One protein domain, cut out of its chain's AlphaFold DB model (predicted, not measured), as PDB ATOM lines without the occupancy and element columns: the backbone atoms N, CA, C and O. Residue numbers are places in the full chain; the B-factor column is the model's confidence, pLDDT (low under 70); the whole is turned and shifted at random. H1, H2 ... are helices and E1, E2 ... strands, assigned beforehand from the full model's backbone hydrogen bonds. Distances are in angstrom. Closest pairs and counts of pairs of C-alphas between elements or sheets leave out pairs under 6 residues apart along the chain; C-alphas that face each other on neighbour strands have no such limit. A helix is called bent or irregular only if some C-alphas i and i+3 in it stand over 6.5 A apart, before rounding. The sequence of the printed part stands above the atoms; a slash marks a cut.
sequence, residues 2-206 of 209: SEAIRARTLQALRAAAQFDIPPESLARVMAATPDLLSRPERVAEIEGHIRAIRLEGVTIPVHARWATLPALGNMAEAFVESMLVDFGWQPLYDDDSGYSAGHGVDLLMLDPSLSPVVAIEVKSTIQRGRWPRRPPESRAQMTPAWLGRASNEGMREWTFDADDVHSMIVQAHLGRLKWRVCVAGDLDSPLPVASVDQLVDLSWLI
ATOM      1  N   SER A   2     157.428 273.969 187.657       78.94
ATOM      2  CA  SER A   2     156.536 272.834 187.984       78.94
ATOM      3  C   SER A   2     156.615 272.328 189.434       78.94
ATOM      4  O   SER A   2     155.597 271.987 190.030       78.94
ATOM      5  N   GLU A   3     157.804 272.310 190.043       84.50
ATOM      6  CA  GLU A   3     157.958 271.880 191.438       84.50
ATOM      7  C   GLU A   3     157.374 272.879 192.450       84.50
ATOM      8  O   GLU A   3     156.811 272.458 193.461       84.50
ATOM      9  N   ALA A   4     157.441 274.181 192.154       87.75
ATOM     10  CA  ALA A   4     156.856 275.226 192.990       87.75
ATOM     11  C   ALA A   4     155.322 275.182 192.934       87.75
ATOM     12  O   ALA A   4     154.688 275.151 193.987       87.75
ATOM     13  N   ILE A   5     154.748 275.068 191.727       88.31
ATOM     14  CA  ILE A   5     153.305 274.865 191.513       88.31
ATOM     15  C   ILE A   5     152.840 273.659 192.318       88.31
ATOM     16  O   ILE A   5     151.992 273.773 193.197       88.31
ATOM     17  N   ARG A   6     153.494 272.508 192.125       87.94
ATOM     18  CA  ARG A   6     153.179 271.279 192.857       87.94
ATOM     19  C   ARG A   6     153.238 271.466 194.373       87.94
ATOM     20  O   ARG A   6     152.383 270.934 195.081       87.94
ATOM     21  N   ALA A   7     154.261 272.146 194.890       90.19
ATOM     22  CA  ALA A   7     154.393 272.384 196.323       90.19
ATOM     23  C   ALA A   7     153.218 273.219 196.860       90.19
ATOM     24  O   ALA A   7     152.630 272.837 197.874       90.19
ATOM     25  N   ARG A   8     152.830 274.280 196.141       93.38
ATOM     26  CA  ARG A   8     151.667 275.118 196.465       93.38
ATOM     27  C   ARG A   8     150.361 274.333 196.375       93.38
ATOM     28  O   ARG A   8     149.589 274.356 197.325       93.38
ATOM     29  N   THR A   9     150.155 273.537 195.326       93.00
ATOM     30  CA  THR A   9     148.979 272.658 195.191       93.00
ATOM     31  C   THR A   9     148.874 271.696 196.371       93.00
ATOM     32  O   THR A   9     147.813 271.532 196.966       93.00
ATOM     33  N   LEU A  10     149.984 271.064 196.767       91.94
ATOM     34  CA  LEU A  10     149.997 270.158 197.916       91.94
ATOM     35  C   LEU A  10     149.733 270.889 199.236       91.94
ATOM     36  O   LEU A  10     149.123 270.304 200.132       91.94
ATOM     37  N   GLN A  11     150.202 272.127 199.376       94.81
ATOM     38  CA  GLN A  11     149.907 272.970 200.530       94.81
ATOM     39  C   GLN A  11     148.417 273.326 200.582       94.81
ATOM     40  O   GLN A  11     147.791 273.092 201.614       94.81
ATOM     41  N   ALA A  12     147.839 273.786 199.470       96.06
ATOM     42  CA  ALA A  12     146.416 274.086 199.347       96.06
ATOM     43  C   ALA A  12     145.560 272.851 199.665       96.06
ATOM     44  O   ALA A  12     144.731 272.891 200.564       96.06
ATOM     45  N   LEU A  13     145.842 271.695 199.057       95.25
ATOM     46  CA  LEU A  13     145.125 270.449 199.357       95.25
ATOM     47  C   LEU A  13     145.224 270.033 200.830       95.25
ATOM     48  O   LEU A  13     144.304 269.422 201.364       95.25
ATOM     49  N   ARG A  14     146.341 270.312 201.512       94.81
ATOM     50  CA  ARG A  14     146.478 270.023 202.952       94.81
ATOM     51  C   ARG A  14     145.658 270.969 203.823       94.81
ATOM     52  O   ARG A  14     145.213 270.523 204.875       94.81
ATOM     53  N   ALA A  15     145.496 272.217 203.398       96.75
ATOM     54  CA  ALA A  15     144.711 273.232 204.089       96.75
ATOM     55  C   ALA A  15     143.207 273.166 203.762       96.75
ATOM     56  O   ALA A  15     142.406 273.714 204.511       96.75
ATOM     57  N   ALA A  16     142.829 272.500 202.667       97.50
ATOM     58  CA  ALA A  16     141.443 272.327 202.252       97.50
ATOM     59  C   ALA A  16     140.607 271.560 203.286       97.50
ATOM     60  O   ALA A  16     141.091 270.630 203.949       97.50
ATOM     61  N   ALA A  17     139.328 271.923 203.369       97.50
ATOM     62  CA  ALA A  17     138.348 271.184 204.145       97.50
ATOM     63  C   ALA A  17     138.161 269.766 203.581       97.50
ATOM     64  O   ALA A  17     138.437 269.484 202.413       97.50
ATOM     65  N   GLN A  18     137.720 268.851 204.446       96.56
ATOM     66  CA  GLN A  18     137.409 267.476 204.063       96.56
ATOM     67  C   GLN A  18     135.900 267.285 204.075       96.56
ATOM     68  O   GLN A  18     135.279 267.272 205.138       96.56
ATOM     69  N   PHE A  19     135.342 267.089 202.893       95.88
ATOM     70  CA  PHE A  19     133.921 266.879 202.682       95.88
ATOM     71  C   PHE A  19     133.596 265.391 202.706       95.88
ATOM     72  O   PHE A  19     134.436 264.557 202.354       95.88
ATOM     73  N   ASP A  20     132.386 265.053 203.135       93.88
ATOM     74  CA  ASP A  20     131.883 263.686 203.062       93.88
ATOM     75  C   ASP A  20     131.558 263.290 201.619       93.88
ATOM     76  O   ASP A  20     131.117 264.103 200.809       93.88
ATOM     77  N   ILE A  21     131.807 262.020 201.309       87.06
ATOM     78  CA  ILE A  21     131.293 261.330 200.128       87.06
ATOM     79  C   ILE A  21     130.057 260.564 200.607       87.06
ATOM     80  O   ILE A  21     130.223 259.557 201.307       87.06
ATOM     81  N   PRO A  22     128.834 261.001 200.265       83.88
ATOM     82  CA  PRO A  22     127.633 260.288 200.670       83.88
ATOM     83  C   PRO A  22     127.667 258.847 200.125       83.88
ATOM     84  O   PRO A  22     127.910 258.657 198.925       83.88
ATOM     85  N   PRO A  23     127.485 257.808 200.967       75.00
ATOM     86  CA  PRO A  23     127.511 256.413 200.528       75.00
ATOM     87  C   PRO A  23     126.589 256.119 199.337       75.00
ATOM     88  O   PRO A  23     126.946 255.321 198.471       75.00
ATOM     89  N   GLU A  24     125.432 256.771 199.298       76.75
ATOM     90  CA  GLU A  24     124.417 256.689 198.257       76.75
ATOM     91  C   GLU A  24     124.869 257.305 196.931       76.75
ATOM     92  O   GLU A  24     124.589 256.740 195.877       76.75
ATOM     93  N   SER A  25     125.630 258.404 196.953       74.69
ATOM     94  CA  SER A  25     126.198 258.997 195.737       74.69
ATOM     95  C   SER A  25     127.224 258.060 195.109       74.69
ATOM     96  O   SER A  25     127.179 257.812 193.908       74.69
ATOM     97  N   LEU A  26     128.082 257.440 195.926       72.62
ATOM     98  CA  LEU A  26     129.029 256.443 195.424       72.62
ATOM     99  C   LEU A  26     128.313 255.200 194.866       72.62
ATOM    100  O   LEU A  26     128.730 254.664 193.846       72.62
ATOM    101  N   ALA A  27     127.228 254.752 195.506       69.56
ATOM    102  CA  ALA A  27     126.435 253.624 195.018       69.56
ATOM    103  C   ALA A  27     125.747 253.926 193.674       69.56
ATOM    104  O   ALA A  27     125.736 253.062 192.799       69.56
ATOM    105  N   ARG A  28     125.224 255.149 193.487       71.25
ATOM    106  CA  ARG A  28     124.657 255.600 192.203       71.25
ATOM    107  C   ARG A  28     125.698 255.558 191.084       71.25
ATOM    108  O   ARG A  28     125.420 254.992 190.034       71.25
ATOM    109  N   VAL A  29     126.906 256.067 191.336       68.31
ATOM    110  CA  VAL A  29     128.016 256.031 190.367       68.31
ATOM    111  C   VAL A  29     128.404 254.598 189.999       68.31
ATOM    112  O   VAL A  29     128.553 254.279 188.821       68.31
ATOM    113  N   MET A  30     128.509 253.709 190.993       65.75
ATOM    114  CA  MET A  30     128.809 252.292 190.750       65.75
ATOM    115  C   MET A  30     127.766 251.621 189.852       65.75
ATOM    116  O   MET A  30     128.130 250.834 188.985       65.75
ATOM    117  N   ALA A  31     126.484 251.955 190.024       63.34
ATOM    118  CA  ALA A  31     125.411 251.425 189.187       63.34
ATOM    119  C   ALA A  31     125.409 252.007 187.760       63.34
ATOM    120  O   ALA A  31     124.895 251.367 186.846       63.34
ATOM    121  N   ALA A  32     125.965 253.208 187.574       56.56
ATOM    122  CA  ALA A  32     125.890 253.959 186.327       56.56
ATOM    123  C   ALA A  32     127.069 253.734 185.363       56.56
ATOM    124  O   ALA A  32     126.942 254.135 184.219       56.56
ATOM    125  N   THR A  33     128.186 253.110 185.773       56.06
ATOM    126  CA  THR A  33     129.438 253.080 184.978       56.06
ATOM    127  C   THR A  33     129.408 252.023 183.841       56.06
ATOM    128  O   THR A  33     129.571 250.833 184.122       56.06
ATOM    129  N   PRO A  34     129.283 252.385 182.547       47.62
ATOM    130  CA  PRO A  34     129.033 251.442 181.458       47.62
ATOM    131  C   PRO A  34     130.250 250.638 181.010       47.62
ATOM    132  O   PRO A  34     130.081 249.560 180.450       47.62
ATOM    133  N   ASP A  35     131.468 251.072 181.327       48.81
ATOM    134  CA  ASP A  35     132.684 250.289 181.062       48.81
ATOM    135  C   ASP A  35     132.832 249.084 182.014       48.81
ATOM    136  O   ASP A  35     133.453 248.069 181.688       48.81
ATOM    137  N   LEU A  36     132.196 249.165 183.189       47.81
ATOM    138  CA  LEU A  36     131.924 248.009 184.039       47.81
ATOM    139  C   LEU A  36     130.764 247.187 183.443       47.81
ATOM    140  O   LEU A  36     130.873 245.966 183.338       47.81
ATOM    141  N   LEU A  37     129.701 247.831 182.948       46.00
ATOM    142  CA  LEU A  37     128.560 247.142 182.315       46.00
ATOM    143  C   LEU A  37     128.914 246.412 181.000       46.00
ATOM    144  O   LEU A  37     128.215 245.469 180.635       46.00
ATOM    145  N   SER A  38     129.999 246.786 180.314       46.97
ATOM    146  CA  SER A  38     130.500 246.114 179.103       46.97
ATOM    147  C   SER A  38     131.314 244.844 179.402       46.97
ATOM    148  O   SER A  38     131.577 244.052 178.493       46.97
ATOM    149  N   ARG A  39     131.692 244.623 180.673       54.53
ATOM    150  CA  ARG A  39     132.408 243.436 181.181       54.53
ATOM    151  C   ARG A  39     131.802 242.962 182.511       54.53
ATOM    152  O   ARG A  39     132.470 243.031 183.550       54.53
ATOM    153  N   PRO A  40     130.538 242.497 182.510       53.09
ATOM    154  CA  PRO A  40     129.772 242.173 183.720       53.09
ATOM    155  C   PRO A  40     130.474 241.165 184.646       53.09
ATOM    156  O   PRO A  40     130.357 241.254 185.868       53.09
ATOM    157  N   GLU A  41     131.272 240.251 184.095       54.16
ATOM    158  CA  GLU A  41     132.082 239.285 184.843       54.16
ATOM    159  C   GLU A  41     133.203 239.927 185.680       54.16
ATOM    160  O   GLU A  41     133.592 239.376 186.709       54.16
ATOM    161  N   ARG A  42     133.693 241.110 185.287       57.78
ATOM    162  CA  ARG A  42     134.707 241.873 186.033       57.78
ATOM    163  C   ARG A  42     134.115 242.782 187.095       57.78
ATOM    164  O   ARG A  42     134.816 243.123 188.045       57.78
ATOM    165  N   VAL A  43     132.846 243.163 186.957       57.91
ATOM    166  CA  VAL A  43     132.164 244.053 187.906       57.91
ATOM    167  C   VAL A  43     132.102 243.416 189.276       57.91
ATOM    168  O   VAL A  43     132.580 244.009 190.230       57.91
ATOM    169  N   ALA A  44     131.626 242.175 189.370       60.31
ATOM    170  CA  ALA A  44     131.521 241.478 190.648       60.31
ATOM    171  C   ALA A  44     132.889 241.293 191.337       60.31
ATOM    172  O   ALA A  44     132.986 241.397 192.559       60.31
ATOM    173  N   GLU A  45     133.958 241.061 190.568       63.75
ATOM    174  CA  GLU A  45     135.323 240.931 191.091       63.75
ATOM    175  C   GLU A  45     135.871 242.278 191.593       63.75
ATOM    176  O   GLU A  45     136.386 242.372 192.708       63.75
ATOM    177  N   ILE A  46     135.724 243.345 190.802       64.38
ATOM    178  CA  ILE A  46     136.168 244.700 191.157       64.38
ATOM    179  C   ILE A  46     135.346 245.240 192.333       64.38
ATOM    180  O   ILE A  46     135.920 245.743 193.298       64.38
ATOM    181  N   GLU A  47     134.024 245.078 192.316       64.50
ATOM    182  CA  GLU A  47     133.138 245.401 193.434       64.50
ATOM    183  C   GLU A  47     133.491 244.595 194.683       64.50
ATOM    184  O   GLU A  47     133.524 245.156 195.779       64.50
ATOM    185  N   GLY A  48     133.795 243.304 194.527       64.88
ATOM    186  CA  GLY A  48     134.263 242.432 195.599       64.88
ATOM    187  C   GLY A  48     135.547 242.960 196.232       64.88
ATOM    188  O   GLY A  48     135.612 243.111 197.453       64.88
ATOM    189  N   HIS A  49     136.536 243.346 195.421       67.44
ATOM    190  CA  HIS A  49     137.757 243.979 195.911       67.44
ATOM    191  C   HIS A  49     137.459 245.301 196.625       67.44
ATOM    192  O   HIS A  49     137.891 245.489 197.761       67.44
ATOM    193  N   ILE A  50     136.682 246.201 196.016       65.06
ATOM    194  CA  ILE A  50     136.329 247.506 196.593       65.06
ATOM    195  C   ILE A  50     135.605 247.341 197.933       65.06
ATOM    196  O   ILE A  50     135.956 248.015 198.907       65.06
ATOM    197  N   ARG A  51     134.639 246.419 198.015       66.25
ATOM    198  CA  ARG A  51     133.918 246.088 199.251       66.25
ATOM    199  C   ARG A  51     134.850 245.490 200.297       66.25
ATOM    200  O   ARG A  51     134.847 245.986 201.420       66.25
ATOM    201  N   ALA A  52     135.688 244.516 199.942       62.72
ATOM    202  CA  ALA A  52     136.656 243.913 200.860       62.72
ATOM    203  C   ALA A  52     137.656 244.952 201.400       62.72
ATOM    204  O   ALA A  52     137.996 244.953 202.580       62.72
ATOM    205  N   ILE A  53     138.080 245.927 200.593       67.19
ATOM    206  CA  ILE A  53     138.955 247.002 201.081       67.19
ATOM    207  C   ILE A  53     138.191 247.958 202.005       67.19
ATOM    208  O   ILE A  53     138.700 248.339 203.065       67.19
ATOM    209  N   ARG A  54     136.973 248.355 201.615       61.25
ATOM    210  CA  ARG A  54     136.150 249.314 202.363       61.25
ATOM    211  C   ARG A  54     135.712 248.752 203.715       61.25
ATOM    212  O   ARG A  54     135.837 249.446 204.719       61.25
ATOM    213  N   LEU A  55     135.240 247.509 203.740       59.34
ATOM    214  CA  LEU A  55     134.672 246.859 204.921       59.34
ATOM    215  C   LEU A  55     135.744 246.150 205.756       59.34
ATOM    216  O   LEU A  55     135.784 246.309 206.973       59.34
ATOM    217  N   GLU A  56     136.663 245.430 205.112       60.59
ATOM    218  CA  GLU A  56     137.565 244.490 205.794       60.59
ATOM    219  C   GLU A  56     139.021 244.982 205.814       60.59
ATOM    220  O   GLU A  56     139.825 244.552 206.637       60.59
ATOM    221  N   GLY A  57     139.373 245.963 204.974       59.22
ATOM    222  CA  GLY A  57     140.725 246.526 204.919       59.22
ATOM    223  C   GLY A  57     141.745 245.660 204.208       59.22
ATOM    224  O   GLY A  57     142.945 245.893 204.354       59.22
ATOM    225  N   VAL A  58     141.274 244.668 203.459       65.94
ATOM    226  CA  VAL A  58     142.115 243.757 202.690       65.94
ATOM    227  C   VAL A  58     142.792 244.539 201.568       65.94
ATOM    228  O   VAL A  58     142.161 245.336 200.889       65.94
ATOM    229  N   THR A  59     144.093 244.364 201.362       66.31
ATOM    230  CA  THR A  59     144.798 244.982 200.227       66.31
ATOM    231  C   THR A  59     144.434 244.317 198.904       66.31
ATOM    232  O   THR A  59     144.380 243.093 198.846       66.31
ATOM    233  N   ILE A  60     144.320 245.100 197.820       65.88
ATOM    234  CA  ILE A  60     144.141 244.549 196.465       65.88
ATOM    235  C   ILE A  60     145.304 243.592 196.149       65.88
ATOM    236  O   ILE A  60     146.470 244.042 196.162       65.88
ATOM    237  N   PRO A  61     145.015 242.317 195.827       69.56
ATOM    238  CA  PRO A  61     146.016 241.370 195.360       69.56
ATOM    239  C   PRO A  61     146.777 241.927 194.156       69.56
ATOM    240  O   PRO A  61     146.192 242.564 193.287       69.56
ATOM    241  N   VAL A  62     148.091 241.694 194.076       71.94
ATOM    242  CA  VAL A  62     148.944 242.274 193.014       71.94
ATOM    243  C   VAL A  62     148.391 241.991 191.612       71.94
ATOM    244  O   VAL A  62     148.339 242.904 190.791       71.94
ATOM    245  N   HIS A  63     147.908 240.770 191.379       71.31
ATOM    246  CA  HIS A  63     147.346 240.337 190.098       71.31
ATOM    247  C   HIS A  63     146.027 241.032 189.723       71.31
ATOM    248  O   HIS A  63     145.680 241.031 188.551       71.31
ATOM    249  N   ALA A  64     145.315 241.642 190.675       68.31
ATOM    250  CA  ALA A  64     144.042 242.330 190.445       68.31
ATOM    251  C   ALA A  64     144.186 243.862 190.348       68.31
ATOM    252  O   ALA A  64     143.245 244.568 189.975       68.31
ATOM    253  N   ARG A  65     145.369 244.412 190.670       69.81
ATOM    254  CA  ARG A  65     145.600 245.868 190.719       69.81
ATOM    255  C   ARG A  65     145.397 246.560 189.380       69.81
ATOM    256  O   ARG A  65     144.838 247.648 189.355       69.81
ATOM    257  N   TRP A  66     145.836 245.941 188.290       68.44
ATOM    258  CA  TRP A  66     145.762 246.529 186.951       68.44
ATOM    259  C   TRP A  66     144.319 246.731 186.466       68.44
ATOM    260  O   TRP A  66     144.073 247.649 185.698       68.44
ATOM    261  N   ALA A  67     143.375 245.908 186.936       68.06
ATOM    262  CA  ALA A  67     141.956 246.048 186.621       68.06
ATOM    263  C   ALA A  67     141.223 246.935 187.642       68.06
ATOM    264  O   ALA A  67     140.355 247.720 187.282       68.06
ATOM    265  N   THR A  68     141.601 246.841 188.920       69.44
ATOM    266  CA  THR A  68     140.896 247.531 190.013       69.44
ATOM    267  C   THR A  68     141.264 249.018 190.109       69.44
ATOM    268  O   THR A  68     140.420 249.835 190.460       69.44
ATOM    269  N   LEU A  69     142.516 249.399 189.824       73.75
ATOM    270  CA  LEU A  69     142.961 250.794 189.949       73.75
ATOM    271  C   LEU A  69     142.304 251.746 188.932       73.75
ATOM    272  O   LEU A  69     141.861 252.801 189.378       73.75
ATOM    273  N   PRO A  70     142.180 251.406 187.631       75.06
ATOM    274  CA  PRO A  70     141.440 252.240 186.682       75.06
ATOM    275  C   PRO A  70     139.971 252.410 187.077       75.06
ATOM    276  O   PRO A  70     139.486 253.530 187.133       75.06
ATOM    277  N   ALA A  71     139.295 251.332 187.489       74.50
ATOM    278  CA  ALA A  71     137.901 251.409 187.932       74.50
ATOM    279  C   ALA A  71     137.707 252.361 189.128       74.50
ATOM    280  O   ALA A  71     136.734 253.103 189.186       74.50
ATOM    281  N   LEU A  72     138.657 252.390 190.069       76.94
ATOM    282  CA  LEU A  72     138.653 253.349 191.180       76.94
ATOM    283  C   LEU A  72     138.912 254.798 190.746       76.94
ATOM    284  O   LEU A  72     138.519 255.714 191.471       76.94
ATOM    285  N   GLY A  73     139.634 255.008 189.643       80.94
ATOM    286  CA  GLY A  73     139.805 256.316 189.004       80.94
ATOM    287  C   GLY A  73     138.472 256.792 188.445       80.94
ATOM    288  O   GLY A  73     137.898 257.729 188.991       80.94
ATOM    289  N   ASN A  74     137.909 256.018 187.515       79.19
ATOM    290  CA  ASN A  74     136.634 256.310 186.858       79.19
ATOM    291  C   ASN A  74     135.493 256.525 187.870       79.19
ATOM    292  O   ASN A  74     134.711 257.459 187.747       79.19
ATOM    293  N   MET A  75     135.415 255.705 188.929       77.94
ATOM    294  CA  MET A  75     134.421 255.896 189.995       77.94
ATOM    295  C   MET A  75     134.588 257.218 190.747       77.94
ATOM    296  O   MET A  75     133.605 257.803 191.197       77.94
ATOM    297  N   ALA A  76     135.825 257.660 190.975       85.94
ATOM    298  CA  ALA A  76     136.059 258.932 191.639       85.94
ATOM    299  C   ALA A  76     135.757 260.108 190.711       85.94
ATOM    300  O   ALA A  76     135.206 261.093 191.183       85.94
ATOM    301  N   GLU A  77     136.090 259.994 189.428       87.56
ATOM    302  CA  GLU A  77     135.780 260.991 188.400       87.56
ATOM    303  C   GLU A  77     134.272 261.186 188.263       87.56
ATOM    304  O   GLU A  77     133.787 262.283 188.513       87.56
ATOM    305  N   ALA A  78     133.519 260.107 188.042       83.38
ATOM    306  CA  ALA A  78     132.062 260.158 187.947       83.38
ATOM    307  C   ALA A  78     131.388 260.646 189.247       83.38
ATOM    308  O   ALA A  78     130.368 261.332 189.209       83.38
ATOM    309  N   PHE A  79     131.957 260.336 190.421       87.56
ATOM    310  CA  PHE A  79     131.491 260.930 191.680       87.56
ATOM    311  C   PHE A  79     131.708 262.445 191.711       87.56
ATOM    312  O   PHE A  79     130.798 263.176 192.095       87.56
ATOM    313  N   VAL A  80     132.903 262.910 191.345       92.31
ATOM    314  CA  VAL A  80     133.226 264.341 191.331       92.31
ATOM    315  C   VAL A  80     132.331 265.072 190.344       92.31
ATOM    316  O   VAL A  80     131.726 266.066 190.728       92.31
ATOM    317  N   GLU A  81     132.188 264.552 189.130       91.12
ATOM    318  CA  GLU A  81     131.303 265.109 188.111       91.12
ATOM    319  C   GLU A  81     129.865 265.222 188.624       91.12
ATOM    320  O   GLU A  81     129.314 266.319 188.648       91.12
ATOM    321  N   SER A  82     129.285 264.130 189.142       88.69
ATOM    322  CA  SER A  82     127.916 264.139 189.673       88.69
ATOM    323  C   SER A  82     127.730 265.158 190.797       88.69
ATOM    324  O   SER A  82     126.700 265.822 190.846       88.69
ATOM    325  N   MET A  83     128.704 265.291 191.702       91.69
ATOM    326  CA  MET A  83     128.626 266.274 192.784       91.69
ATOM    327  C   MET A  83     128.716 267.710 192.267       91.69
ATOM    328  O   MET A  83     128.004 268.576 192.759       91.69
ATOM    329  N   LEU A  84     129.596 267.974 191.299       94.44
ATOM    330  CA  LEU A  84     129.735 269.302 190.709       94.44
ATOM    331  C   LEU A  84     128.483 269.674 189.904       94.44
ATOM    332  O   LEU A  84     128.002 270.797 190.028       94.44
ATOM    333  N   VAL A  85     127.887 268.731 189.174       92.69
ATOM    334  CA  VAL A  85     126.584 268.921 188.513       92.69
ATOM    335  C   VAL A  85     125.491 269.259 189.530       92.69
ATOM    336  O   VAL A  85     124.738 270.208 189.320       92.69
ATOM    337  N   ASP A  86     125.443 268.563 190.671       91.81
ATOM    338  CA  ASP A  86     124.517 268.891 191.767       91.81
ATOM    339  C   ASP A  86     124.763 270.312 192.338       91.81
ATOM    340  O   ASP A  86     123.853 270.921 192.904       91.81
ATOM    341  N   PHE A  87     125.968 270.867 192.170       94.69
ATOM    342  CA  PHE A  87     126.326 272.249 192.526       94.69
ATOM    343  C   PHE A  87     126.122 273.260 191.386       94.69
ATOM    344  O   PHE A  87     126.462 274.429 191.552       94.69
ATOM    345  N   GLY A  88     125.559 272.839 190.253       94.88
ATOM    346  CA  GLY A  88     125.248 273.702 189.111       94.88
ATOM    347  C   GLY A  88     126.351 273.810 188.059       94.88
ATOM    348  O   GLY A  88     126.223 274.619 187.146       94.88
ATOM    349  N   TRP A  89     127.417 273.014 188.158       95.88
ATOM    350  CA  TRP A  89     128.454 272.955 187.128       95.88
ATOM    351  C   TRP A  89     127.939 272.246 185.880       95.88
ATOM    352  O   TRP A  89     127.095 271.351 185.966       95.88
ATOM    353  N   GLN A  90     128.503 272.590 184.724       93.00
ATOM    354  CA  GLN A  90     128.108 271.991 183.455       93.00
ATOM    355  C   GLN A  90     129.305 271.326 182.761       93.00
ATOM    356  O   GLN A  90     130.278 272.015 182.450       93.00
ATOM    357  N   PRO A  91     129.268 270.008 182.501       89.75
ATOM    358  CA  PRO A  91     130.334 269.339 181.768       89.75
ATOM    359  C   PRO A  91     130.415 269.824 180.315       89.75
ATOM    360  O   PRO A  91     129.396 270.124 179.689       89.75
ATOM    361  N   LEU A  92     131.636 269.878 179.785       86.56
ATOM    362  CA  LEU A  92     131.941 270.187 178.390       86.56
ATOM    363  C   LEU A  92     132.382 268.900 177.675       86.56
ATOM    364  O   LEU A  92     133.574 268.673 177.474       86.56
ATOM    365  N   TYR A  93     131.420 268.045 177.323       72.19
ATOM    366  CA  TYR A  93     131.642 266.854 176.495       72.19
ATOM    367  C   TYR A  93     130.711 266.887 175.277       72.19
ATOM    368  O   TYR A  93     129.546 267.260 175.419       72.19
ATOM    369  N   ASP A  94     131.219 266.479 174.110       49.84
ATOM    370  CA  ASP A  94     130.434 266.237 172.883       49.84
ATOM    371  C   ASP A  94     130.272 264.728 172.595       49.84
ATOM    372  O   ASP A  94     129.815 264.326 171.528       49.84
ATOM    373  N   ASP A  95     130.681 263.847 173.521       49.53
ATOM    374  CA  ASP A  95     130.615 262.406 173.285       49.53
ATOM    375  C   ASP A  95     129.211 261.844 173.590       49.53
ATOM    376  O   ASP A  95     128.700 261.898 174.705       49.53
ATOM    377  N   ASP A  96     128.579 261.232 172.584       44.34
ATOM    378  CA  ASP A  96     127.302 260.511 172.737       44.34
ATOM    379  C   ASP A  96     127.385 259.353 173.766       44.34
ATOM    380  O   ASP A  96     126.363 258.782 174.157       44.34
ATOM    381  N   SER A  97     128.597 258.971 174.194       43.88
ATOM    382  CA  SER A  97     128.846 257.956 175.221       43.88
ATOM    383  C   SER A  97     128.825 258.487 176.658       43.88
ATOM    384  O   SER A  97     128.623 257.671 177.559       43.88
ATOM    385  N   GLY A  98     128.957 259.798 176.885       42.75
ATOM    386  CA  GLY A  98     128.890 260.433 178.203       42.75
ATOM    387  C   GLY A  98     130.110 260.217 179.108       42.75
ATOM    388  O   GLY A  98     129.929 260.196 180.325       42.75
ATOM    389  N   TYR A  99     131.318 260.005 178.563       49.97
ATOM    390  CA  TYR A  99     132.538 259.813 179.365       49.97
ATOM    391  C   TYR A  99     133.787 260.444 178.740       49.97
ATOM    392  O   TYR A  99     134.093 260.268 177.564       49.97
ATOM    393  N   SER A 100     134.620 261.049 179.592       51.19
ATOM    394  CA  SER A 100     136.000 261.429 179.261       51.19
ATOM    395  C   SER A 100     136.869 260.176 179.053       51.19
ATOM    396  O   SER A 100     137.564 259.712 179.952       51.19
ATOM    397  N   ALA A 101     136.800 259.559 177.873       42.75
ATOM    398  CA  ALA A 101     137.662 258.432 177.497       42.75
ATOM    399  C   ALA A 101     139.001 258.883 176.873       42.75
ATOM    400  O   ALA A 101     139.784 258.048 176.408       42.75
ATOM    401  N   GLY A 102     139.258 260.193 176.839       56.97
ATOM    402  CA  GLY A 102     140.391 260.790 176.145       56.97
ATOM    403  C   GLY A 102     141.663 260.914 176.982       56.97
ATOM    404  O   GLY A 102     141.653 260.939 178.213       56.97
ATOM    405  N   HIS A 103     142.805 261.023 176.309       70.19
ATOM    406  CA  HIS A 103     144.052 261.402 176.970       70.19
ATOM    407  C   HIS A 103     143.994 262.886 177.365       70.19
ATOM    408  O   HIS A 103     143.763 263.730 176.505       70.19
ATOM    409  N   GLY A 104     144.237 263.244 178.633       84.12
ATOM    410  CA  GLY A 104     144.206 264.654 179.036       84.12
ATOM    411  C   GLY A 104     143.841 264.897 180.494       84.12
ATOM    412  O   GLY A 104     144.260 264.143 181.371       84.12
ATOM    413  N   VAL A 105     143.126 266.001 180.721       88.81
ATOM    414  CA  VAL A 105     142.435 266.297 181.987       88.81
ATOM    415  C   VAL A 105     141.317 265.284 182.216       88.81
ATOM    416  O   VAL A 105     140.721 264.803 181.257       88.81
ATOM    417  N   ASP A 106     141.027 264.980 183.479       88.31
ATOM    418  CA  ASP A 106     140.002 263.988 183.807       88.31
ATOM    419  C   ASP A 106     138.600 264.558 183.492       88.31
ATOM    420  O   ASP A 106     137.810 263.906 182.811       88.31
ATOM    421  N   LEU A 107     138.320 265.812 183.892       90.62
ATOM    422  CA  LEU A 107     137.085 266.527 183.530       90.62
ATOM    423  C   LEU A 107     137.357 267.941 183.002       90.62
ATOM    424  O   LEU A 107     138.330 268.590 183.393       90.62
ATOM    425  N   LEU A 108     136.450 268.436 182.161       91.62
ATOM    426  CA  LEU A 108     136.408 269.823 181.705       91.62
ATOM    427  C   LEU A 108     134.982 270.347 181.894       91.62
ATOM    428  O   LEU A 108     134.032 269.755 181.387       91.62
ATOM    429  N   MET A 109     134.816 271.411 182.679       93.44
ATOM    430  CA  MET A 109     133.488 271.879 183.085       93.44
ATOM    431  C   MET A 109     133.413 273.403 183.108       93.44
ATOM    432  O   MET A 109     134.382 274.064 183.472       93.44
ATOM    433  N   LEU A 110     132.249 273.955 182.782       94.69
ATOM    434  CA  LEU A 110     131.876 275.313 183.159       94.69
ATOM    435  C   LEU A 110     131.507 275.348 184.643       94.69
ATOM    436  O   LEU A 110     130.850 274.434 185.154       94.69
ATOM    437  N   ASP A 111     131.914 276.417 185.319       94.56
ATOM    438  CA  ASP A 111     131.487 276.675 186.690       94.56
ATOM    439  C   ASP A 111     129.981 277.033 186.770       94.56
ATOM    440  O   ASP A 111     129.325 277.207 185.740       94.56
ATOM    441  N   PRO A 112     129.407 277.190 187.977       94.50
ATOM    442  CA  PRO A 112     127.985 277.506 188.142       94.50
ATOM    443  C   PRO A 112     127.546 278.857 187.559       94.50
ATOM    444  O   PRO A 112     126.356 279.064 187.322       94.50
ATOM    445  N   SER A 113     128.480 279.785 187.319       92.69
ATOM    446  CA  SER A 113     128.199 281.046 186.619       92.69
ATOM    447  C   SER A 113     128.170 280.891 185.094       92.69
ATOM    448  O   SER A 113     127.804 281.831 184.387       92.69
ATOM    449  N   LEU A 114     128.531 279.703 184.595       89.81
ATOM    450  CA  LEU A 114     128.660 279.347 183.186       89.81
ATOM    451  C   LEU A 114     129.669 280.225 182.439       89.81
ATOM    452  O   LEU A 114     129.501 280.488 181.247       89.81
ATOM    453  N   SER A 115     130.702 280.705 183.140       89.75
ATOM    454  CA  SER A 115     131.687 281.625 182.567       89.75
ATOM    455  C   SER A 115     133.092 281.023 182.510       89.75
ATOM    456  O   SER A 115     133.523 280.699 181.403       89.75
ATOM    457  N   PRO A 116     133.838 280.851 183.617       90.56
ATOM    458  CA  PRO A 116     135.128 280.191 183.546       90.56
ATOM    459  C   PRO A 116     134.972 278.706 183.218       90.56
ATOM    460  O   PRO A 116     134.174 277.981 183.818       90.56
ATOM    461  N   VAL A 117     135.820 278.251 182.300       93.75
ATOM    462  CA  VAL A 117     136.076 276.831 182.083       93.75
ATOM    463  C   VAL A 117     137.106 276.368 183.103       93.75
ATOM    464  O   VAL A 117     138.081 277.061 183.397       93.75
ATOM    465  N   VAL A 118     136.898 275.183 183.660       95.25
ATOM    466  CA  VAL A 118     137.756 274.602 184.685       95.25
ATOM    467  C   VAL A 118     138.227 273.230 184.232       95.25
ATOM    468  O   VAL A 118     137.436 272.307 184.036       95.25
ATOM    469  N   ALA A 119     139.544 273.091 184.112       94.62
ATOM    470  CA  ALA A 119     140.220 271.821 183.913       94.62
ATOM    471  C   ALA A 119     140.377 271.102 185.261       94.62
ATOM    472  O   ALA A 119     140.979 271.637 186.200       94.62
ATOM    473  N   ILE A 120     139.861 269.880 185.369       94.56
ATOM    474  CA  ILE A 120     139.788 269.140 186.629       94.56
ATOM    475  C   ILE A 120     140.628 267.871 186.540       94.56
ATOM    476  O   ILE A 120     140.456 267.048 185.648       94.56
ATOM    477  N   GLU A 121     141.510 267.688 187.520       93.50
ATOM    478  CA  GLU A 121     142.196 266.418 187.743       93.50
ATOM    479  C   GLU A 121     141.699 265.779 189.039       93.50
ATOM    480  O   GLU A 121     141.827 266.346 190.133       93.50
ATOM    481  N   VAL A 122     141.238 264.542 188.942       92.19
ATOM    482  CA  VAL A 122     140.787 263.712 190.044       92.19
ATOM    483  C   VAL A 122     141.852 262.674 190.383       92.19
ATOM    484  O   VAL A 122     142.464 262.007 189.548       92.19
ATOM    485  N   LYS A 123     142.126 262.519 191.678       91.19
ATOM    486  CA  LYS A 123     143.002 261.461 192.185       91.19
ATOM    487  C   LYS A 123     142.325 260.732 193.318       91.19
ATOM    488  O   LYS A 123     141.942 261.342 194.314       91.19
ATOM    489  N   SER A 124     142.250 259.410 193.206       88.81
ATOM    490  CA  SER A 124     141.547 258.582 194.175       88.81
ATOM    491  C   SER A 124     142.466 257.636 194.941       88.81
ATOM    492  O   SER A 124     143.570 257.280 194.518       88.81
ATOM    493  N   THR A 125     142.033 257.250 196.138       85.19
ATOM    494  CA  THR A 125     142.646 256.158 196.885       85.19
ATOM    495  C   THR A 125     141.661 255.490 197.835       85.19
ATOM    496  O   THR A 125     140.738 256.097 198.376       85.19
ATOM    497  N   ILE A 126     141.919 254.219 198.098       77.94
ATOM    498  CA  ILE A 126     141.250 253.408 199.121       77.94
ATOM    499  C   ILE A 126     142.205 253.030 200.260       77.94
ATOM    500  O   ILE A 126     141.791 252.438 201.253       77.94
ATOM    501  N   GLN A 127     143.495 253.349 200.123       77.81
ATOM    502  CA  GLN A 127     144.516 252.928 201.071       77.81
ATOM    503  C   GLN A 127     144.375 253.686 202.383       77.81
ATOM    504  O   GLN A 127     144.420 254.913 202.419       77.81
ATOM    505  N   ARG A 128     144.247 252.937 203.477       69.00
ATOM    506  CA  ARG A 128     144.077 253.499 204.815       69.00
ATOM    507  C   ARG A 128     145.289 254.366 205.186       69.00
ATOM    508  O   ARG A 128     146.432 253.922 205.111       69.00
ATOM    509  N   GLY A 129     145.026 255.607 205.596       75.00
ATOM    510  CA  GLY A 129     146.015 256.482 206.236       75.00
ATOM    511  C   GLY A 129     146.807 257.409 205.313       75.00
ATOM    512  O   GLY A 129     147.647 258.158 205.810       75.00
ATOM    513  N   ARG A 130     146.551 257.427 203.998       82.69
ATOM    514  CA  ARG A 130     147.185 258.409 203.105       82.69
ATOM    515  C   ARG A 130     146.225 258.948 202.059       82.69
ATOM    516  O   ARG A 130     145.467 258.202 201.466       82.69
ATOM    517  N   TRP A 131     146.327 260.245 201.799       89.12
ATOM    518  CA  TRP A 131     145.760 260.853 200.600       89.12
ATOM    519  C   TRP A 131     146.513 260.375 199.348       89.12
ATOM    520  O   TRP A 131     147.701 260.031 199.459       89.12
ATOM    521  N   PRO A 132     145.863 260.361 198.168       84.62
ATOM    522  CA  PRO A 132     146.527 259.983 196.935       84.62
ATOM    523  C   PRO A 132     147.723 260.903 196.686       84.62
ATOM    524  O   PRO A 132     147.713 262.097 197.002       84.62
ATOM    525  N   ARG A 133     148.799 260.327 196.154       75.75
ATOM    526  CA  ARG A 133     150.004 261.064 195.779       75.75
ATOM    527  C   ARG A 133     150.189 260.921 194.284       75.75
ATOM    528  O   ARG A 133     150.069 259.816 193.766       75.75
ATOM    529  N   ARG A 134     150.547 262.020 193.629       68.56
ATOM    530  CA  ARG A 134     151.011 261.968 192.246       68.56
ATOM    531  C   ARG A 134     152.358 261.246 192.185       68.56
ATOM    532  O   ARG A 134     153.260 261.621 192.956       68.56
ATOM    533  N   PRO A 135     152.504 260.219 191.338       68.50
ATOM    534  CA  PRO A 135     153.796 259.596 191.124       68.50
ATOM    535  C   PRO A 135     154.762 260.579 190.424       68.50
ATOM    536  O   PRO A 135     154.326 261.610 189.901       68.50
ATOM    537  N   PRO A 136     156.087 260.349 190.484       70.81
ATOM    538  CA  PRO A 136     157.088 261.266 189.935       70.81
ATOM    539  C   PRO A 136     156.853 261.696 188.482       70.81
ATOM    540  O   PRO A 136     156.970 262.880 188.173       70.81
ATOM    541  N   GLU A 137     156.462 260.758 187.633       69.12
ATOM    542  CA  GLU A 137     156.166 260.930 186.212       69.12
ATOM    543  C   GLU A 137     154.964 261.846 185.940       69.12
ATOM    544  O   GLU A 137     154.895 262.479 184.891       69.12
ATOM    545  N   SER A 138     154.056 261.995 186.910       72.25
ATOM    546  CA  SER A 138     152.843 262.810 186.783       72.25
ATOM    547  C   SER A 138     152.952 264.162 187.509       72.25
ATOM    548  O   SER A 138     152.004 264.945 187.584       72.25
ATOM    549  N   ARG A 139     154.145 264.504 188.019       75.88
ATOM    550  CA  ARG A 139     154.390 265.765 188.748       75.88
ATOM    551  C   ARG A 139     154.164 267.022 187.915       75.88
ATOM    552  O   ARG A 139     153.920 268.067 188.506       75.88
ATOM    553  N   ALA A 140     154.271 266.922 186.592       81.38
ATOM    554  CA  ALA A 140     154.029 268.032 185.677       81.38
ATOM    555  C   ALA A 140     152.554 268.172 185.264       81.38
ATOM    556  O   ALA A 140     152.228 269.154 184.605       81.38
ATOM    557  N   GLN A 141     151.673 267.228 185.625       86.19
ATOM    558  CA  GLN A 141     150.246 267.338 185.303       86.19
ATOM    559  C   GLN A 141     149.666 268.640 185.855       86.19
ATOM    560  O   GLN A 141     150.049 269.068 186.948       86.19
ATOM    561  N   MET A 142     148.713 269.226 185.134       89.94
ATOM    562  CA  MET A 142     148.060 270.490 185.499       89.94
ATOM    563  C   MET A 142     149.009 271.696 185.608       89.94
ATOM    564  O   MET A 142     148.683 272.684 186.251       89.94
ATOM    565  N   THR A 143     150.199 271.622 185.002       90.38
ATOM    566  CA  THR A 143     151.018 272.819 184.739       90.38
ATOM    567  C   THR A 143     150.656 273.404 183.373       90.38
ATOM    568  O   THR A 143     150.205 272.634 182.519       90.38
ATOM    569  N   PRO A 144     150.928 274.698 183.106       91.69
ATOM    570  CA  PRO A 144     150.618 275.305 181.809       91.69
ATOM    571  C   PRO A 144     151.182 274.509 180.620       91.69
ATOM    572  O   PRO A 144     150.470 274.149 179.688       91.69
ATOM    573  N   ALA A 145     152.451 274.100 180.719       90.38
ATOM    574  CA  ALA A 145     153.128 273.309 179.690       90.38
ATOM    575  C   ALA A 145     152.564 271.887 179.511       90.38
ATOM    576  O   ALA A 145     152.843 271.239 178.505       90.38
ATOM    577  N   TRP A 146     151.851 271.352 180.504       91.25
ATOM    578  CA  TRP A 146     151.171 270.066 180.379       91.25
ATOM    579  C   TRP A 146     149.767 270.228 179.799       91.25
ATOM    580  O   TRP A 146     149.395 269.423 178.950       91.25
ATOM    581  N   LEU A 147     149.032 271.268 180.216       90.94
ATOM    582  CA  LEU A 147     147.694 271.566 179.706       90.94
ATOM    583  C   LEU A 147     147.720 271.828 178.198       90.94
ATOM    584  O   LEU A 147     146.937 271.209 177.488       90.94
ATOM    585  N   GLY A 148     148.691 272.611 177.714       88.88
ATOM    586  CA  GLY A 148     148.875 272.912 176.287       88.88
ATOM    587  C   GLY A 148     149.526 271.799 175.450       88.88
ATOM    588  O   GLY A 148     150.020 272.050 174.351       88.88
ATOM    589  N   ARG A 149     149.620 270.557 175.948       88.75
ATOM    590  CA  ARG A 149     150.114 269.439 175.126       88.75
ATOM    591  C   ARG A 149     149.055 269.037 174.108       88.75
ATOM    592  O   ARG A 149     147.911 268.808 174.469       88.75
ATOM    593  N   ALA A 150     149.481 268.763 172.875       84.75
ATOM    594  CA  ALA A 150     148.600 268.251 171.818       84.75
ATOM    595  C   ALA A 150     147.884 266.929 172.173       84.75
ATOM    596  O   ALA A 150     146.869 266.597 171.572       84.75
ATOM    597  N   SER A 151     148.418 266.176 173.139       83.44
ATOM    598  CA  SER A 151     147.822 264.941 173.657       83.44
ATOM    599  C   SER A 151     146.744 265.168 174.722       83.44
ATOM    600  O   SER A 151     146.352 264.194 175.350       83.44
ATOM    601  N   ASN A 152     146.372 266.415 175.029       86.38
ATOM    602  CA  ASN A 152     145.275 266.741 175.935       86.38
ATOM    603  C   ASN A 152     144.018 266.986 175.098       86.38
ATOM    604  O   ASN A 152     143.781 268.094 174.622       86.38
ATOM    605  N   GLU A 153     143.279 265.915 174.840       83.62
ATOM    606  CA  GLU A 153     142.188 265.885 173.872       83.62
ATOM    607  C   GLU A 153     141.065 266.845 174.253       83.62
ATOM    608  O   GLU A 153     140.670 267.628 173.397       83.62
ATOM    609  N   GLY A 154     140.664 266.884 175.528       81.38
ATOM    610  CA  GLY A 154     139.632 267.808 176.005       81.38
ATOM    611  C   GLY A 154     140.008 269.281 175.820       81.38
ATOM    612  O   GLY A 154     139.205 270.066 175.333       81.38
ATOM    613  N   MET A 155     141.254 269.669 176.116       88.44
ATOM    614  CA  MET A 155     141.711 271.044 175.846       88.44
ATOM    615  C   MET A 155     141.766 271.332 174.338       88.44
ATOM    616  O   MET A 155     141.311 272.375 173.881       88.44
ATOM    617  N   ARG A 156     142.293 270.388 173.544       87.50
ATOM    618  CA  ARG A 156     142.473 270.539 172.092       87.50
ATOM    619  C   ARG A 156     141.150 270.639 171.338       87.50
ATOM    620  O   ARG A 156     141.062 271.415 170.393       87.50
ATOM    621  N   GLU A 157     140.165 269.825 171.697       85.44
ATOM    622  CA  GLU A 157     138.843 269.788 171.064       85.44
ATOM    623  C   GLU A 157     138.155 271.151 171.136       85.44
ATOM    624  O   GLU A 157     137.689 271.668 170.123       85.44
ATOM    625  N   TRP A 158     138.220 271.781 172.306       86.62
ATOM    626  CA  TRP A 158     137.650 273.100 172.553       86.62
ATOM    627  C   TRP A 158     138.606 274.256 172.235       86.62
ATOM    628  O   TRP A 158     138.247 275.418 172.400       86.62
ATOM    629  N   THR A 159     139.799 273.952 171.713       89.50
ATOM    630  CA  THR A 159     140.839 274.940 171.371       89.50
ATOM    631  C   THR A 159     141.225 275.824 172.567       89.50
ATOM    632  O   THR A 159     141.494 277.009 172.405       89.50
ATOM    633  N   PHE A 160     141.247 275.245 173.770       91.69
ATOM    634  CA  PHE A 160     141.716 275.921 174.976       91.69
ATOM    635  C   PHE A 160     143.218 275.735 175.170       91.69
ATOM    636  O   PHE A 160     143.752 274.631 175.030       91.69
ATOM    637  N   ASP A 161     143.866 276.805 175.608       92.12
ATOM    638  CA  ASP A 161     145.205 276.806 176.169       92.12
ATOM    639  C   ASP A 161     145.160 276.958 177.700       92.12
ATOM    640  O   ASP A 161     144.109 277.042 178.337       92.12
ATOM    641  N   ALA A 162     146.333 276.942 178.334       91.81
ATOM    642  CA  ALA A 162     146.447 277.021 179.788       91.81
ATOM    643  C   ALA A 162     145.888 278.323 180.388       91.81
ATOM    644  O   ALA A 162     145.475 278.310 181.545       91.81
ATOM    645  N   ASP A 163     145.892 279.413 179.618       92.44
ATOM    646  CA  ASP A 163     145.421 280.731 180.054       92.44
ATOM    647  C   ASP A 163     143.890 280.873 179.950       92.44
ATOM    648  O   ASP A 163     143.320 281.802 180.519       92.44
ATOM    649  N   ASP A 164     143.217 279.943 179.264       92.94
ATOM    650  CA  ASP A 164     141.762 279.964 179.061       92.94
ATOM    651  C   ASP A 164     140.987 279.242 180.173       92.94
ATOM    652  O   ASP A 164     139.755 279.283 180.204       92.94
ATOM    653  N   VAL A 165     141.688 278.550 181.077       93.69
ATOM    654  CA  VAL A 165     141.063 277.678 182.076       93.69
ATOM    655  C   VAL A 165     141.540 277.969 183.489       93.69
ATOM    656  O   VAL A 165     142.723 278.160 183.766       93.69
ATOM    657  N   HIS A 166     140.611 277.874 184.434       95.19
ATOM    658  CA  HIS A 166     140.967 277.620 185.821       95.19
ATOM    659  C   HIS A 166     141.379 276.152 185.989       95.19
ATOM    660  O   HIS A 166     141.036 275.286 185.181       95.19
ATOM    661  N   SER A 167     142.073 275.832 187.081       94.88
ATOM    662  CA  SER A 167     142.362 274.439 187.442       94.88
ATOM    663  C   SER A 167     141.708 274.028 188.746       94.88
ATOM    664  O   SER A 167     141.673 274.788 189.713       94.88
ATOM    665  N   MET A 168     141.260 272.780 188.806       96.50
ATOM    666  CA  MET A 168     140.805 272.136 190.029       96.50
ATOM    667  C   MET A 168     141.538 270.813 190.216       96.50
ATOM    668  O   MET A 168     141.609 269.983 189.314       96.50
ATOM    669  N   ILE A 169     142.069 270.591 191.418       95.62
ATOM    670  CA  ILE A 169     142.602 269.285 191.806       95.62
ATOM    671  C   ILE A 169     141.724 268.707 192.898       95.62
ATOM    672  O   ILE A 169     141.609 269.277 193.986       95.62
ATOM    673  N   VAL A 170     141.183 267.524 192.634       96.12
ATOM    674  CA  VAL A 170     140.369 266.782 193.585       96.12
ATOM    675  C   VAL A 170     141.134 265.576 194.104       96.12
ATOM    676  O   VAL A 170     141.713 264.789 193.354       96.12
ATOM    677  N   GLN A 171     141.121 265.402 195.422       95.19
ATOM    678  CA  GLN A 171     141.571 264.172 196.054       95.19
ATOM    679  C   GLN A 171     140.395 263.468 196.713       95.19
ATOM    680  O   GLN A 171     139.847 263.971 197.690       95.19
ATOM    681  N   ALA A 172     140.061 262.279 196.221       92.56
ATOM    682  CA  ALA A 172     139.040 261.411 196.784       92.56
ATOM    683  C   ALA A 172     139.687 260.275 197.584       92.56
ATOM    684  O   ALA A 172     140.504 259.498 197.090       92.56
ATOM    685  N   HIS A 173     139.312 260.145 198.847       91.31
ATOM    686  CA  HIS A 173     139.655 259.011 199.686       91.31
ATOM    687  C   HIS A 173     138.420 258.125 199.858       91.31
ATOM    688  O   HIS A 173     137.751 258.142 200.890       91.31
ATOM    689  N   LEU A 174     138.169 257.277 198.864       85.25
ATOM    690  CA  LEU A 174     137.015 256.376 198.791       85.25
ATOM    691  C   LEU A 174     136.932 255.419 199.994       85.25
ATOM    692  O   LEU A 174     135.853 255.144 200.500       85.25
ATOM    693  N   GLY A 175     138.077 254.982 200.533       80.94
ATOM    694  CA  GLY A 175     138.109 254.142 201.743       80.94
ATOM    695  C   GLY A 175     137.690 254.852 203.042       80.94
ATOM    696  O   GLY A 175     137.326 254.190 204.006       80.94
ATOM    697  N   ARG A 176     137.753 256.190 203.084       86.31
ATOM    698  CA  ARG A 176     137.325 257.026 204.220       86.31
ATOM    699  C   ARG A 176     136.028 257.777 203.940       86.31
ATOM    700  O   ARG A 176     135.536 258.439 204.842       86.31
ATOM    701  N   LEU A 177     135.523 257.692 202.709       88.25
ATOM    702  CA  LEU A 177     134.397 258.478 202.215       88.25
ATOM    703  C   LEU A 177     134.609 259.975 202.432       88.25
ATOM    704  O   LEU A 177     133.720 260.687 202.878       88.25
ATOM    705  N   LYS A 178     135.824 260.440 202.138       93.50
ATOM    706  CA  LYS A 178     136.183 261.854 202.226       93.50
ATOM    707  C   LYS A 178     136.765 262.330 200.915       93.50
ATOM    708  O   LYS A 178     137.498 261.584 200.271       93.50
ATOM    709  N   TRP A 179     136.528 263.582 200.572       96.25
ATOM    710  CA  TRP A 179     137.208 264.249 199.472       96.25
ATOM    711  C   TRP A 179     137.611 265.664 199.866       96.25
ATOM    712  O   TRP A 179     137.161 266.195 200.880       96.25
ATOM    713  N   ARG A 180     138.546 266.237 199.115       97.25
ATOM    714  CA  ARG A 180     139.035 267.601 199.317       97.25
ATOM    715  C   ARG A 180     139.514 268.184 198.002       97.25
ATOM    716  O   ARG A 180     139.949 267.437 197.121       97.25
ATOM    717  N   VAL A 181     139.474 269.505 197.919       97.62
ATOM    718  CA  VAL A 181     139.638 270.227 196.661       97.62
ATOM    719  C   VAL A 181     140.541 271.439 196.859       97.62
ATOM    720  O   VAL A 181     140.498 272.104 197.895       97.62
ATOM    721  N   CYS A 182     141.356 271.733 195.855       97.00
ATOM    722  CA  CYS A 182     141.894 273.073 195.659       97.00
ATOM    723  C   CYS A 182     141.559 273.555 194.249       97.00
ATOM    724  O   CYS A 182     141.517 272.744 193.322       97.00
ATOM    725  N   VAL A 183     141.368 274.863 194.106       96.50
ATOM    726  CA  VAL A 183     141.071 275.528 192.833       96.50
ATOM    727  C   VAL A 183     142.086 276.646 192.620       96.50
ATOM    728  O   VAL A 183     142.549 277.245 193.589       96.50
ATOM    729  N   ALA A 184     142.465 276.906 191.377       94.81
ATOM    730  CA  ALA A 184     143.377 277.977 191.009       94.81
ATOM    731  C   ALA A 184     142.799 278.729 189.805       94.81
ATOM    732  O   ALA A 184     142.607 278.118 188.754       94.81
ATOM    733  N   GLY A 185     142.512 280.024 189.974       92.12
ATOM    734  CA  GLY A 185     142.184 280.908 188.849       92.12
ATOM    735  C   GLY A 185     143.428 281.241 188.023       92.12
ATOM    736  O   GLY A 185     143.406 281.179 186.805       92.12
ATOM    737  N   ASP A 186     144.542 281.482 188.716       90.75
ATOM    738  CA  ASP A 186     145.898 281.448 188.167       90.75
ATOM    739  C   ASP A 186     146.548 280.111 188.558       90.75
ATOM    740  O   ASP A 186     146.600 279.766 189.744       90.75
ATOM    741  N   LEU A 187     147.052 279.358 187.575       88.19
ATOM    742  CA  LEU A 187     147.629 278.019 187.749       88.19
ATOM    743  C   LEU A 187     148.794 277.975 188.753       88.19
ATOM    744  O   LEU A 187     149.038 276.932 189.371       88.19
ATOM    745  N   ASP A 188     149.490 279.095 188.968       88.75
ATOM    746  CA  ASP A 188     150.589 279.194 189.932       88.75
ATOM    747  C   ASP A 188     150.119 279.434 191.381       88.75
ATOM    748  O   ASP A 188     150.920 279.328 192.327       88.75
ATOM    749  N   SER A 189     148.828 279.704 191.577       92.19
ATOM    750  CA  SER A 189     148.246 280.215 192.823       92.19
ATOM    751  C   SER A 189     147.047 279.378 193.312       92.19
ATOM    752  O   SER A 189     145.949 279.899 193.498       92.19
ATOM    753  N   PRO A 190     147.217 278.062 193.568       94.50
ATOM    754  CA  PRO A 190     146.127 277.211 194.035       94.50
ATOM    755  C   PRO A 190     145.687 277.578 195.455       94.50
ATOM    756  O   PRO A 190     146.503 277.672 196.378       94.50
ATOM    757  N   LEU A 191     144.375 277.690 195.645       97.06
ATOM    758  CA  LEU A 191     143.730 278.023 196.906       97.06
ATOM    759  C   LEU A 191     142.916 276.835 197.452       97.06
ATOM    760  O   LEU A 191     142.293 276.091 196.688       97.06
ATOM    761  N   PRO A 192     142.928 276.609 198.779       97.56
ATOM    762  CA  PRO A 192     142.132 275.560 199.403       97.56
ATOM    763  C   PRO A 192     140.641 275.886 199.328       97.56
ATOM    764  O   PRO A 192     140.235 276.990 199.682       97.56
ATOM    765  N   VAL A 193     139.824 274.892 198.985       98.00
ATOM    766  CA  VAL A 193     138.375 274.978 199.190       98.00
ATOM    767  C   VAL A 193     138.083 274.669 200.660       98.00
ATOM    768  O   VAL A 193     138.434 273.602 201.170       98.00
ATOM    769  N   ALA A 194     137.484 275.625 201.360       97.62
ATOM    770  CA  ALA A 194     137.199 275.582 202.793       97.62
ATOM    771  C   ALA A 194     135.734 275.241 203.113       97.62
ATOM    772  O   ALA A 194     135.442 274.814 204.229       97.62
ATOM    773  N   SER A 195     134.817 275.402 202.157       96.88
ATOM    774  CA  SER A 195     133.392 275.077 202.311       96.88
ATOM    775  C   SER A 195     132.780 274.620 200.985       96.88
ATOM    776  O   SER A 195     133.379 274.820 199.932       96.88
ATOM    777  N   VAL A 196     131.599 274.001 201.039       94.44
ATOM    778  CA  VAL A 196     130.850 273.620 199.828       94.44
ATOM    779  C   VAL A 196     130.342 274.856 199.085       94.44
ATOM    780  O   VAL A 196     130.352 274.853 197.862       94.44
ATOM    781  N   ASP A 197     129.996 275.934 199.792       95.69
ATOM    782  CA  ASP A 197     129.529 277.188 199.182       95.69
ATOM    783  C   ASP A 197     130.551 277.752 198.182       95.69
ATOM    784  O   ASP A 197     130.189 278.250 197.124       95.69
ATOM    785  N   GLN A 198     131.846 277.563 198.458       96.12
ATOM    786  CA  GLN A 198     132.938 277.933 197.552       96.12
ATOM    787  C   GLN A 198     133.042 277.077 196.282       96.12
ATOM    788  O   GLN A 198     133.843 277.404 195.413       96.12
ATOM    789  N   LEU A 199     132.322 275.958 196.189       95.62
ATOM    790  CA  LEU A 199     132.161 275.187 194.952       95.62
ATOM    791  C   LEU A 199     130.884 275.583 194.208       95.62
ATOM    792  O   LEU A 199     130.796 275.322 193.017       95.62
ATOM    793  N   VAL A 200     129.911 276.195 194.883       95.25
ATOM    794  CA  VAL A 200     128.672 276.704 194.270       95.25
ATOM    795  C   VAL A 200     128.886 278.097 193.669       95.25
ATOM    796  O   VAL A 200     128.208 278.473 192.720       95.25
ATOM    797  N   ASP A 201     129.849 278.853 194.189       93.00
ATOM    798  CA  ASP A 201     130.255 280.150 193.657       93.00
ATOM    799  C   ASP A 201     131.782 280.277 193.723       93.00
ATOM    800  O   ASP A 201     132.369 280.153 194.798       93.00
ATOM    801  N   LEU A 202     132.432 280.512 192.577       92.69
ATOM    802  CA  LEU A 202     133.882 280.702 192.469       92.69
ATOM    803  C   LEU A 202     134.326 282.170 192.557       92.69
ATOM    804  O   LEU A 202     135.524 282.442 192.455       92.69
ATOM    805  N   SER A 203     133.412 283.121 192.775       89.94
ATOM    806  CA  SER A 203     133.719 284.558 192.865       89.94
ATOM    807  C   SER A 203     134.820 284.885 193.887       89.94
ATOM    808  O   SER A 203     135.647 285.770 193.661       89.94
ATOM    809  N   TRP A 204     134.925 284.091 194.957       91.44
ATOM    810  CA  TRP A 204     135.968 284.210 195.981       91.44
ATOM    811  C   TRP A 204     137.403 284.026 195.453       91.44
ATOM    812  O   TRP A 204     138.354 284.412 196.140       91.44
ATOM    813  N   LEU A 205     137.592 283.426 194.268       87.88
ATOM    814  CA  LEU A 205     138.903 283.330 193.613       87.88
ATOM    815  C   LEU A 205     139.397 284.699 193.135       87.88
ATOM    816  O   LEU A 205     140.595 284.958 193.171       87.88
ATOM    817  N   ILE A 206     138.480 285.577 192.720       72.94
ATOM    818  CA  ILE A 206     138.794 286.916 192.208       72.94
ATOM    819  C   ILE A 206     139.163 287.851 193.364       72.94
ATOM    820  O   ILE A 206     140.051 288.681 193.230       72.94
TER     821      ILE A 206
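Overview. This is residues 2 to 206 of the 209 residues of an uncharacterized protein of Pseudoclavibacter sp. 8L (UniProt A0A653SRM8). A twisted sheet of four strands forms the core, with the long helix H5 slanting across one face and H1 over the other. H5 reaches past the sheet at one end of the domain, where H2, H3 and H4 gather and H4 crosses it; the short H8 and H9 lie toward the other end. The printed part has 205 residues, in the order H1 H2 H3 H4 H5 E1 E2 H6 H7 E3 E4 H8 H9, of mixed class. The sheet is mixed, ordered E1 E2 E3 E4. The whole is compact and rounded, with a radius of gyration of the C-alphas of 16.6 A and spans of 45 by 37 by 33 A.

Arrangement. Inner strands E2, residues 117 to 125, and E3, residues 165 to 173, are parallel, with N 121 and O 168 within hydrogen-bond range at 2.9 A. With H6, residues 144 to 147, and H7, residues 153 to 157, they form a strand-helix-strand unit, two parallel strands with helices between, whose crossover is right-handed. Edge strand E1, residues 107 to 110, forms an antiparallel hairpin with E2, with N 118 and O 109 at 2.8 A. Edge strand E4, residues 178 to 184, forms one with E3, with N 173 and O 178 at 2.7 A. H5, residues 62 to 86, is on one face at a height over the sheet of 7.7 A, its closest C-alphas to E2 being Gly 73 and Ser 124, 5.9 A apart. H1, residues 2 to 15, is on the opposite face at 10.1 A, completing three layers, helices on both faces of a sheet; its closest C-alphas to E4 are Leu 13 and Cys 182, 5.6 A apart. H7 only grazes the sheet with residues 154 to 155, and H6 is only just not on it, with 4 pairs of C-alphas within 10 A. H4, residues 40 to 56, touches H5 about perpendicular at 85 degrees, with residues 46 to 49 alone; the closest C-alphas are Ile 46 and Thr 68, 5.6 A apart. H2, residues 23 to 32, touches residues 75 to 79 of H5 alone, the closest C-alphas being Val 29 and Phe 79, 6.1 A apart. H3, residues 34 to 37, and H4 only just touch, only at the corner, with 3 pairs of C-alphas within 8 A, the closest being Leu 36 and Val 43, 5.5 A apart. H8, residues 197 to 200, is close but not clearly touching H5, and H9, residues 203 to 206, is not on the sheet. Every O i to N i+4 pair is within hydrogen-bond range in H1, H2 and H7, against 11 of 13 in H4 and 17 of 21 in H5; H3, H6, H8 and H9 are too short for such a pair.

Along the chain. E2 spans 26.3 A, E3 25.7 A and E4 20.9 A. H5 spans 36.1 A; it has a kink of 33 degrees near residue 69 and is irregular, with C-alphas 63 and 66 7.1 A apart. H4 spans 23.5 A and H1 20.0 A. H1 begins at C-alpha 2 (156.536, 272.834, 187.984), E2 at C-alpha 117 (136.076, 276.831, 182.083), and H9 ends at C-alpha 206 (138.794, 286.916, 192.208).

Size, cuts and confidence. The two C-alphas farthest apart, those of Glu 41 and Ile 206, are 48.7 A apart. The printed part has no cut. The links H5 to E1, E2 to H6 and E4 to H8 are long. The mean pLDDT of the printed part is 81.3; 52 residues are under 70, among them 29 to 61, 64 to 68 and 94 to 102.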